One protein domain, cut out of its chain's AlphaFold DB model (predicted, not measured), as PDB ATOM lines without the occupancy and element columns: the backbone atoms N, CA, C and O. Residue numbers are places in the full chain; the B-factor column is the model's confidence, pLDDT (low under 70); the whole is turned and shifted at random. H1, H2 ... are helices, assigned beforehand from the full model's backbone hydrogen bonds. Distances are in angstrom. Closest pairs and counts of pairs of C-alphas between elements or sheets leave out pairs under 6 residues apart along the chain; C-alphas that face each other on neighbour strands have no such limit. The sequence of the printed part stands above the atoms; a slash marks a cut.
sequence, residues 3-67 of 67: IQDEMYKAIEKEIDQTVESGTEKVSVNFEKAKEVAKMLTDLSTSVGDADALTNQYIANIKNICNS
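Overview. This is residues 3 to 67 of the 67 residues of an uncharacterized protein of Bacteroidales bacterium 43_36 (UniProt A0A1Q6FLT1). The longest helix, H1, lies side by side with H2 as a helical hairpin, and the third helix, H3, folds back from the end of H2 and splays away from the pair. Residues 58 to 67, the last part of H3 and the two residues after it, stick out free. The printed part has 65 residues with three named helices, in the order H1, H2, H3, and no named strand; its class is all helix. It is only just compact, close to loose, with a radius of gyration of the C-alphas of 12.6 A, and its outline is flat, 34 by 29 by 16 A.

Along the chain. H1, residues 3 to 20, is 25.7 A from first to last C-alpha and begins with C-alpha 3 at (48.597, 61.857, 114.241). H2, residues 30 to 43, is 19.9 A long and begins with C-alpha 30 at (45.221, 44.604, 100.146). H3, residues 50 to 65, is 22.2 A long and ends with C-alpha 65 at (34.224, 54.575, 89.878).

Arrangement. H1 and H2 touch, with 12 pairs of C-alphas within 8 A. Their closest C-alphas are those of Gln 4 and Thr 41, 5.4 A apart. This hairpin runs opposite ways at a shallow tilt of 23 degrees. H2 and H3 are near each other, with 7 pairs of C-alphas within 10 A. H1 and H3 are apart. In H1, H2 and H3 every O i to N i+4 pair is within hydrogen-bond range.

Size, cuts and confidence. The two C-alphas farthest apart are those of Ile 3 and Ser 67, 34.5 A. The printed part has no cut and ends at the chain's last residue. Both links are short, 9 residues from H1 to H2 and 6 from H2 to H3. The mean pLDDT of the printed part is 72.6; it is under 70 at residues 3 to 4, 25, 28, 40 to 54 and 65 to 67.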
ATOM      1  N   ILE A   3      49.939  61.884 114.839       69.00
ATOM      2  CA  ILE A   3      48.597  61.857 114.241       69.00
ATOM      3  C   ILE A   3      48.566  61.022 112.952       69.00
ATOM      4  O   ILE A   3      47.610  60.292 112.724       69.00
ATOM      5  N   GLN A   4      49.621  61.074 112.131       68.69
ATOM      6  CA  GLN A   4      49.693  60.289 110.890       68.69
ATOM      7  C   GLN A   4      49.703  58.777 111.167       68.69
ATOM      8  O   GLN A   4      48.992  58.038 110.494       68.69
ATOM      9  N   ASP A   5      50.414  58.333 112.208       76.69
ATOM     10  CA  ASP A   5      50.445  56.924 112.621       76.69
ATOM     11  C   ASP A   5      49.086  56.443 113.149       76.69
ATOM     12  O   ASP A   5      48.676  55.313 112.878       76.69
ATOM     13  N   GLU A   6      48.371  57.282 113.902       78.31
ATOM     14  CA  GLU A   6      47.024  56.960 114.387       78.31
ATOM     15  C   GLU A   6      46.006  56.902 113.242       78.31
ATOM     16  O   GLU A   6      45.198  55.974 113.185       78.31
ATOM     17  N   MET A   7      46.086  57.838 112.292       78.56
ATOM     18  CA  MET A   7      45.249  57.824 111.092       78.56
ATOM     19  C   MET A   7      45.528  56.598 110.222       78.56
ATOM     20  O   MET A   7      44.590  55.960 109.749       78.56
ATOM     21  N   TYR A   8      46.799  56.228 110.050       81.88
ATOM     22  CA  TYR A   8      47.173  55.070 109.244       81.88
ATOM     23  C   TYR A   8      46.622  53.788 109.865       81.88
ATOM     24  O   TYR A   8      45.982  52.998 109.178       81.88
ATOM     25  N   LYS A   9      46.770  53.625 111.187       84.19
ATOM     26  CA  LYS A   9      46.214  52.477 111.920       84.19
ATOM     27  C   LYS A   9      44.692  52.396 111.835       84.19
ATOM     28  O   LYS A   9      44.153  51.296 111.763       84.19
ATOM     29  N   ALA A  10      43.993  53.531 111.859       80.31
ATOM     30  CA  ALA A  10      42.539  53.553 111.721       80.31
ATOM     31  C   ALA A  10      42.097  53.104 110.320       80.31
ATOM     32  O   ALA A  10      41.191  52.283 110.202       80.31
ATOM     33  N   ILE A  11      42.772  53.590 109.273       81.75
ATOM     34  CA  ILE A  11      42.478  53.218 107.883       81.75
ATOM     35  C   ILE A  11      42.835  51.749 107.626       81.75
ATOM     36  O   ILE A  11      42.050  51.028 107.019       81.75
ATOM     37  N   GLU A  12      43.988  51.291 108.116       84.38
ATOM     38  CA  GLU A  12      44.408  49.892 108.011       84.38
ATOM     39  C   GLU A  12      43.388  48.959 108.670       84.38
ATOM     40  O   GLU A  12      42.945  47.998 108.050       84.38
ATOM     41  N   LYS A  13      42.928  49.293 109.880       85.94
ATOM     42  CA  LYS A  13      41.918  48.502 110.585       85.94
ATOM     43  C   LYS A  13      40.595  48.413 109.818       85.94
ATOM     44  O   LYS A  13      39.991  47.346 109.792       85.94
ATOM     45  N   GLU A  14      40.143  49.503 109.205       82.50
ATOM     46  CA  GLU A  14      38.897  49.510 108.429       82.50
ATOM     47  C   GLU A  14      39.021  48.659 107.150       82.50
ATOM     48  O   GLU A  14      38.089  47.933 106.793       82.50
ATOM     49  N   ILE A  15      40.184  48.702 106.482       83.94
ATOM     50  CA  ILE A  15      40.494  47.844 105.326       83.94
ATOM     51  C   ILE A  15      40.453  46.375 105.748       83.94
ATOM     52  O   ILE A  15      39.751  45.583 105.120       83.94
ATOM     53  N   ASP A  16      41.152  46.029 106.830       84.62
ATOM     54  CA  ASP A  16      41.211  44.666 107.358       84.62
ATOM     55  C   ASP A  16      39.798  44.155 107.693       84.62
ATOM     56  O   ASP A  16      39.397  43.085 107.238       84.62
ATOM     57  N   GLN A  17      38.986  44.961 108.385       84.00
ATOM     58  CA  GLN A  17      37.607  44.606 108.741       84.00
ATOM     59  C   GLN A  17      36.681  44.464 107.526       84.00
ATOM     60  O   GLN A  17      35.818  43.584 107.503       84.00
ATOM     61  N   THR A  18      36.840  45.307 106.505       80.56
ATOM     62  CA  THR A  18      36.039  45.239 105.271       80.56
ATOM     63  C   THR A  18      36.325  43.950 104.498       80.56
ATOM     64  O   THR A  18      35.392  43.306 104.010       80.56
ATOM     65  N   VAL A  19      37.596  43.541 104.453       80.25
ATOM     66  CA  VAL A  19      38.035  42.311 103.782       80.25
ATOM     67  C   VAL A  19      37.644  41.069 104.577       80.25
ATOM     68  O   VAL A  19      37.059  40.141 104.024       80.25
ATOM     69  N   GLU A  20      37.884  41.053 105.890       83.31
ATOM     70  CA  GLU A  20      37.493  39.935 106.761       83.31
ATOM     71  C   GLU A  20      35.979  39.699 106.766       83.31
ATOM     72  O   GLU A  20      35.520  38.557 106.821       83.31
ATOM     73  N   SER A  21      35.189  40.772 106.689       83.44
ATOM     74  CA  SER A  21      33.729  40.680 106.618       83.44
ATOM     75  C   SER A  21      33.202  40.324 105.225       83.44
ATOM     76  O   SER A  21      32.008  40.048 105.092       83.44
ATOM     77  N   GLY A  22      34.052  40.335 104.189       78.12
ATOM     78  CA  GLY A  22      33.651  40.113 102.798       78.12
ATOM     79  C   GLY A  22      32.609  41.120 102.304       78.12
ATOM     80  O   GLY A  22      31.820  40.812 101.411       78.12
ATOM     81  N   THR A  23      32.554  42.306 102.918       75.94
ATOM     82  CA  THR A  23      31.578  43.364 102.591       75.94
ATOM     83  C   THR A  23      32.052  44.275 101.460       75.94
ATOM     84  O   THR A  23      31.340  45.184 101.024       75.94
ATOM     85  N   GLU A  24      33.252  44.013 100.956       75.69
ATOM     86  CA  GLU A  24      33.821  44.651  99.787       75.69
ATOM     87  C   GLU A  24      32.921  44.516  98.549       75.69
ATOM     88  O   GLU A  24      32.547  43.432  98.108       75.69
ATOM     89  N   LYS A  25      32.572  45.656  97.942       69.50
ATOM     90  CA  LYS A  25      31.789  45.676  96.693       69.50
ATOM     91  C   LYS A  25      32.580  45.186  95.477       69.50
ATOM     92  O   LYS A  25      31.984  44.848  94.459       69.50
ATOM     93  N   VAL A  26      33.906  45.202  95.569       72.19
ATOM     94  CA  VAL A  26      34.870  44.780  94.549       72.19
ATOM     95  C   VAL A  26      36.068  44.171  95.260       72.19
ATOM     96  O   VAL A  26      36.397  44.615  96.356       72.19
ATOM     97  N   SER A  27      36.734  43.195  94.641       72.00
ATOM     98  CA  SER A  27      37.923  42.569  95.226       72.00
ATOM     99  C   SER A  27      38.975  43.623  95.572       72.00
ATOM    100  O   SER A  27      39.524  44.290  94.690       72.00
ATOM    101  N   VAL A  28      39.249  43.776  96.866       69.12
ATOM    102  CA  VAL A  28      40.222  44.744  97.366       69.12
ATOM    103  C   VAL A  28      41.612  44.126  97.264       69.12
ATOM    104  O   VAL A  28      41.904  43.100  97.873       69.12
ATOM    105  N   ASN A  29      42.505  44.753  96.492       80.75
ATOM    106  CA  ASN A  29      43.923  44.414  96.563       80.75
ATOM    107  C   ASN A  29      44.509  45.054  97.826       80.75
ATOM    108  O   ASN A  29      44.682  46.271  97.894       80.75
ATOM    109  N   PHE A  30      44.796  44.209  98.809       75.38
ATOM    110  CA  PHE A  30      45.221  44.604 100.146       75.38
ATOM    111  C   PHE A  30      46.504  45.443 100.156       75.38
ATOM    112  O   PHE A  30      46.576  46.459 100.843       75.38
ATOM    113  N   GLU A  31      47.496  45.066  99.347       78.12
ATOM    114  CA  GLU A  31      48.764  45.798  99.257       78.12
ATOM    115  C   GLU A  31      48.551  47.202  98.687       78.12
ATOM    116  O   GLU A  31      49.016  48.183  99.266       78.12
ATOM    117  N   LYS A  32      47.755  47.321  97.616       78.50
ATOM    118  CA  LYS A  32      47.400  48.630  97.048       78.50
ATOM    119  C   LYS A  32      46.580  49.481  98.010       78.50
ATOM    120  O   LYS A  32      46.786  50.689  98.071       78.50
ATOM    121  N   ALA A  33      45.655  48.880  98.753       78.75
ATOM    122  CA  ALA A  33      44.838  49.604  99.721       78.75
ATOM    123  C   ALA A  33      45.704  50.205 100.841       78.75
ATOM    124  O   ALA A  33      45.520  51.367 101.200       78.75
ATOM    125  N   LYS A  34      46.707  49.459 101.321       77.81
ATOM    126  CA  LYS A  34      47.671  49.939 102.323       77.81
ATOM    127  C   LYS A  34      48.624  50.999 101.777       77.81
ATOM    128  O   LYS A  34      48.888  51.982 102.468       77.81
ATOM    129  N   GLU A  35      49.091  50.871 100.535       78.19
ATOM    130  CA  GLU A  35      49.885  51.926  99.886       78.19
ATOM    131  C   GLU A  35      49.095  53.231  99.738       78.19
ATOM    132  O   GLU A  35      49.618  54.307 100.031       78.19
ATOM    133  N   VAL A  36      47.825  53.148  99.333       78.50
ATOM    134  CA  VAL A  36      46.937  54.315  99.237       78.50
ATOM    135  C   VAL A  36      46.675  54.915 100.615       78.50
ATOM    136  O   VAL A  36      46.772  56.131 100.762       78.50
ATOM    137  N   ALA A  37      46.418  54.091 101.633       77.50
ATOM    138  CA  ALA A  37      46.255  54.546 103.011       77.50
ATOM    139  C   ALA A  37      47.482  55.330 103.490       77.50
ATOM    140  O   ALA A  37      47.335  56.445 103.987       77.50
ATOM    141  N   LYS A  38      48.683  54.789 103.254       74.44
ATOM    142  CA  LYS A  38      49.953  55.426 103.608       74.44
ATOM    143  C   LYS A  38      50.155  56.752 102.878       74.44
ATOM    144  O   LYS A  38      50.477  57.748 103.519       74.44
ATOM    145  N   MET A  39      49.908  56.790 101.566       75.44
ATOM    146  CA  MET A  39      49.990  58.023 100.778       75.44
ATOM    147  C   MET A  39      49.017  59.091 101.285       75.44
ATOM    148  O   MET A  39      49.406  60.248 101.420       75.44
ATOM    149  N   LEU A  40      47.776  58.717 101.609       68.94
ATOM    150  CA  LEU A  40      46.767  59.639 102.138       68.94
ATOM    151  C   LEU A  40      47.175  60.220 103.495       68.94
ATOM    152  O   LEU A  40      47.019  61.420 103.717       68.94
ATOM    153  N   THR A  41      47.736  59.400 104.386       69.88
ATOM    154  CA  THR A  41      48.258  59.879 105.672       69.88
ATOM    155  C   THR A  41      49.509  60.731 105.533       69.88
ATOM    156  O   THR A  41      49.620  61.744 106.224       69.88
ATOM    157  N   ASP A  42      50.411  60.394 104.610       66.88
ATOM    158  CA  ASP A  42      51.633  61.162 104.344       66.88
ATOM    159  C   ASP A  42      51.320  62.526 103.705       66.88
ATOM    160  O   ASP A  42      51.969  63.522 104.020       66.88
ATOM    161  N   LEU A  43      50.281  62.603 102.862       62.94
ATOM    162  CA  LEU A  43      49.770  63.850 102.272       62.94
ATOM    163  C   LEU A  43      49.084  64.759 103.306       62.94
ATOM    164  O   LEU A  43      48.993  65.971 103.101       62.94
ATOM    165  N   SER A  44      48.640  64.199 104.433       58.38
ATOM    166  CA  SER A  44      47.987  64.921 105.527       58.38
ATOM    167  C   SER A  44      49.021  65.683 106.379       58.38
ATOM    168  O   SER A  44      49.380  65.279 107.483       58.38
ATOM    169  N   THR A  45      49.555  66.787 105.844       58.25
ATOM    170  CA  THR A  45      50.598  67.620 106.491       58.25
ATOM    171  C   THR A  45      50.058  68.840 107.247       58.25
ATOM    172  O   THR A  45      50.833  69.585 107.849       58.25
ATOM    173  N   SER A  46      48.741  69.057 107.294       52.00
ATOM    174  CA  SER A  46      48.150  70.104 108.133       52.00
ATOM    175  C   SER A  46      46.730  69.779 108.571       52.00
ATOM    176  O   SER A  46      45.850  69.497 107.764       52.00
ATOM    177  N   VAL A  47      46.517  69.887 109.883       54.47
ATOM    178  CA  VAL A  47      45.260  69.607 110.599       54.47
ATOM    179  C   VAL A  47      44.079  70.457 110.098       54.47
ATOM    180  O   VAL A  47      42.935  70.118 110.370       54.47
ATOM    181  N   GLY A  48      44.345  71.553 109.374       56.72
ATOM    182  CA  GLY A  48      43.334  72.473 108.841       56.72
ATOM    183  C   GLY A  48      42.812  72.151 107.435       56.72
ATOM    184  O   GLY A  48      41.712  72.581 107.109       56.72
ATOM    185  N   ASP A  49      43.545  71.378 106.626       54.94
ATOM    186  CA  ASP A  49      43.177  71.086 105.225       54.94
ATOM    187  C   ASP A  49      42.712  69.635 105.010       54.94
ATOM    188  O   ASP A  49      42.269  69.269 103.919       54.94
ATOM    189  N   ALA A  50      42.777  68.799 106.051       57.62
ATOM    190  CA  ALA A  50      42.476  67.371 105.977       57.62
ATOM    191  C   ALA A  50      41.033  67.080 105.528       57.62
ATOM    192  O   ALA A  50      40.824  66.171 104.727       57.62
ATOM    193  N   ASP A  51      40.041  67.864 105.960       58.44
ATOM    194  CA  ASP A  51      38.645  67.680 105.532       58.44
ATOM    195  C   ASP A  51      38.429  68.075 104.064       58.44
ATOM    196  O   ASP A  51      37.696  67.406 103.331       58.44
ATOM    197  N   ALA A  52      39.089  69.141 103.601       63.97
ATOM    198  CA  ALA A  52      39.013  69.580 102.209       63.97
ATOM    199  C   ALA A  52      39.678  68.558 101.275       63.97
ATOM    200  O   ALA A  52      39.079  68.156 100.275       63.97
ATOM    201  N   LEU A  53      40.864  68.067 101.651       67.00
ATOM    202  CA  LEU A  53      41.572  67.009 100.931       67.00
ATOM    203  C   LEU A  53      40.782  65.698 100.930       67.00
ATOM    204  O   LEU A  53      40.609  65.102  99.869       67.00
ATOM    205  N   THR A  54      40.231  65.276 102.071       65.50
ATOM    206  CA  THR A  54      39.392  64.068 102.169       65.50
ATOM    207  C   THR A  54      38.189  64.148 101.232       65.50
ATOM    208  O   THR A  54      37.942  63.227 100.451       65.50
ATOM    209  N   ASN A  55      37.474  65.274 101.237       70.81
ATOM    210  CA  ASN A  55      36.333  65.483 100.348       70.81
ATOM    211  C   ASN A  55      36.736  65.479  98.867       70.81
ATOM    212  O   ASN A  55      36.015  64.932  98.029       70.81
ATOM    213  N   GLN A  56      37.904  66.034  98.539       72.12
ATOM    214  CA  GLN A  56      38.434  66.048  97.179       72.12
ATOM    215  C   GLN A  56      38.864  64.646  96.711       72.12
ATOM    216  O   GLN A  56      38.597  64.271  95.566       72.12
ATOM    217  N   TYR A  57      39.438  63.827  97.598       71.88
ATOM    218  CA  TYR A  57      39.738  62.422  97.311       71.88
ATOM    219  C   TYR A  57      38.468  61.594  97.107       71.88
ATOM    220  O   TYR A  57      38.380  60.858  96.125       71.88
ATOM    221  N   ILE A  58      37.450  61.767  97.955       74.31
ATOM    222  CA  ILE A  58      36.147  61.100  97.795       74.31
ATOM    223  C   ILE A  58      35.505  61.472  96.451       74.31
ATOM    224  O   ILE A  58      34.961  60.603  95.765       74.31
ATOM    225  N   ALA A  59      35.575  62.742  96.046       77.88
ATOM    226  CA  ALA A  59      35.045  63.201  94.763       77.88
ATOM    227  C   ALA A  59      35.778  62.565  93.567       77.88
ATOM    228  O   ALA A  59      35.133  62.085  92.634       77.88
ATOM    229  N   ASN A  60      37.110  62.495  93.615       74.62
ATOM    230  CA  ASN A  60      37.902  61.873  92.556       74.62
ATOM    231  C   ASN A  60      37.668  60.361  92.459       74.62
ATOM    232  O   ASN A  60      37.522  59.843  91.354       74.62
ATOM    233  N   ILE A  61      37.549  59.661  93.592       74.56
ATOM    234  CA  ILE A  61      37.212  58.230  93.616       74.56
ATOM    235  C   ILE A  61      35.834  57.999  92.985       74.56
ATOM    236  O   ILE A  61      35.703  57.142  92.117       74.56
ATOM    237  N   LYS A  62      34.818  58.799  93.336       74.12
ATOM    238  CA  LYS A  62      33.483  58.703  92.717       74.12
ATOM    239  C   LYS A  62      33.520  58.909  91.203       74.12
ATOM    240  O   LYS A  62      32.837  58.182  90.492       74.12
ATOM    241  N   ASN A  63      34.307  59.865  90.712       72.31
ATOM    242  CA  ASN A  63      34.432  60.122  89.275       72.31
ATOM    243  C   ASN A  63      35.105  58.965  88.526       72.31
ATOM    244  O   ASN A  63      34.688  58.641  87.420       72.31
ATOM    245  N   ILE A  64      36.105  58.321  89.132       73.50
ATOM    246  CA  ILE A  64      36.776  57.150  88.549       73.50
ATOM    247  C   ILE A  64      35.865  55.912  88.602       73.50
ATOM    248  O   ILE A  64      35.851  55.125  87.663       73.50
ATOM    249  N   CYS A  65      35.091  55.739  89.678       60.66
ATOM    250  CA  CYS A  65      34.224  54.575  89.878       60.66
ATOM    251  C   CYS A  65      32.869  54.643  89.151       60.66
ATOM    252  O   CYS A  65      32.190  53.623  89.085       60.66
ATOM    253  N   ASN A  66      32.457  55.807  88.635       58.16
ATOM    254  CA  ASN A  66      31.196  55.987  87.897       58.16
ATOM    255  C   ASN A  66      31.363  55.988  86.360       58.16
ATOM    256  O   ASN A  66      30.480  56.493  85.665       58.16
ATOM    257  N   SER A  67      32.468  55.457  85.819       50.50
ATOM    258  CA  SER A  67      32.601  55.164  84.377       50.50
ATOM    259  C   SER A  67      32.368  53.693  84.071       50.50
ATOM    260  O   SER A  67      32.864  52.850  84.849       50.50
TER     261      SER A  67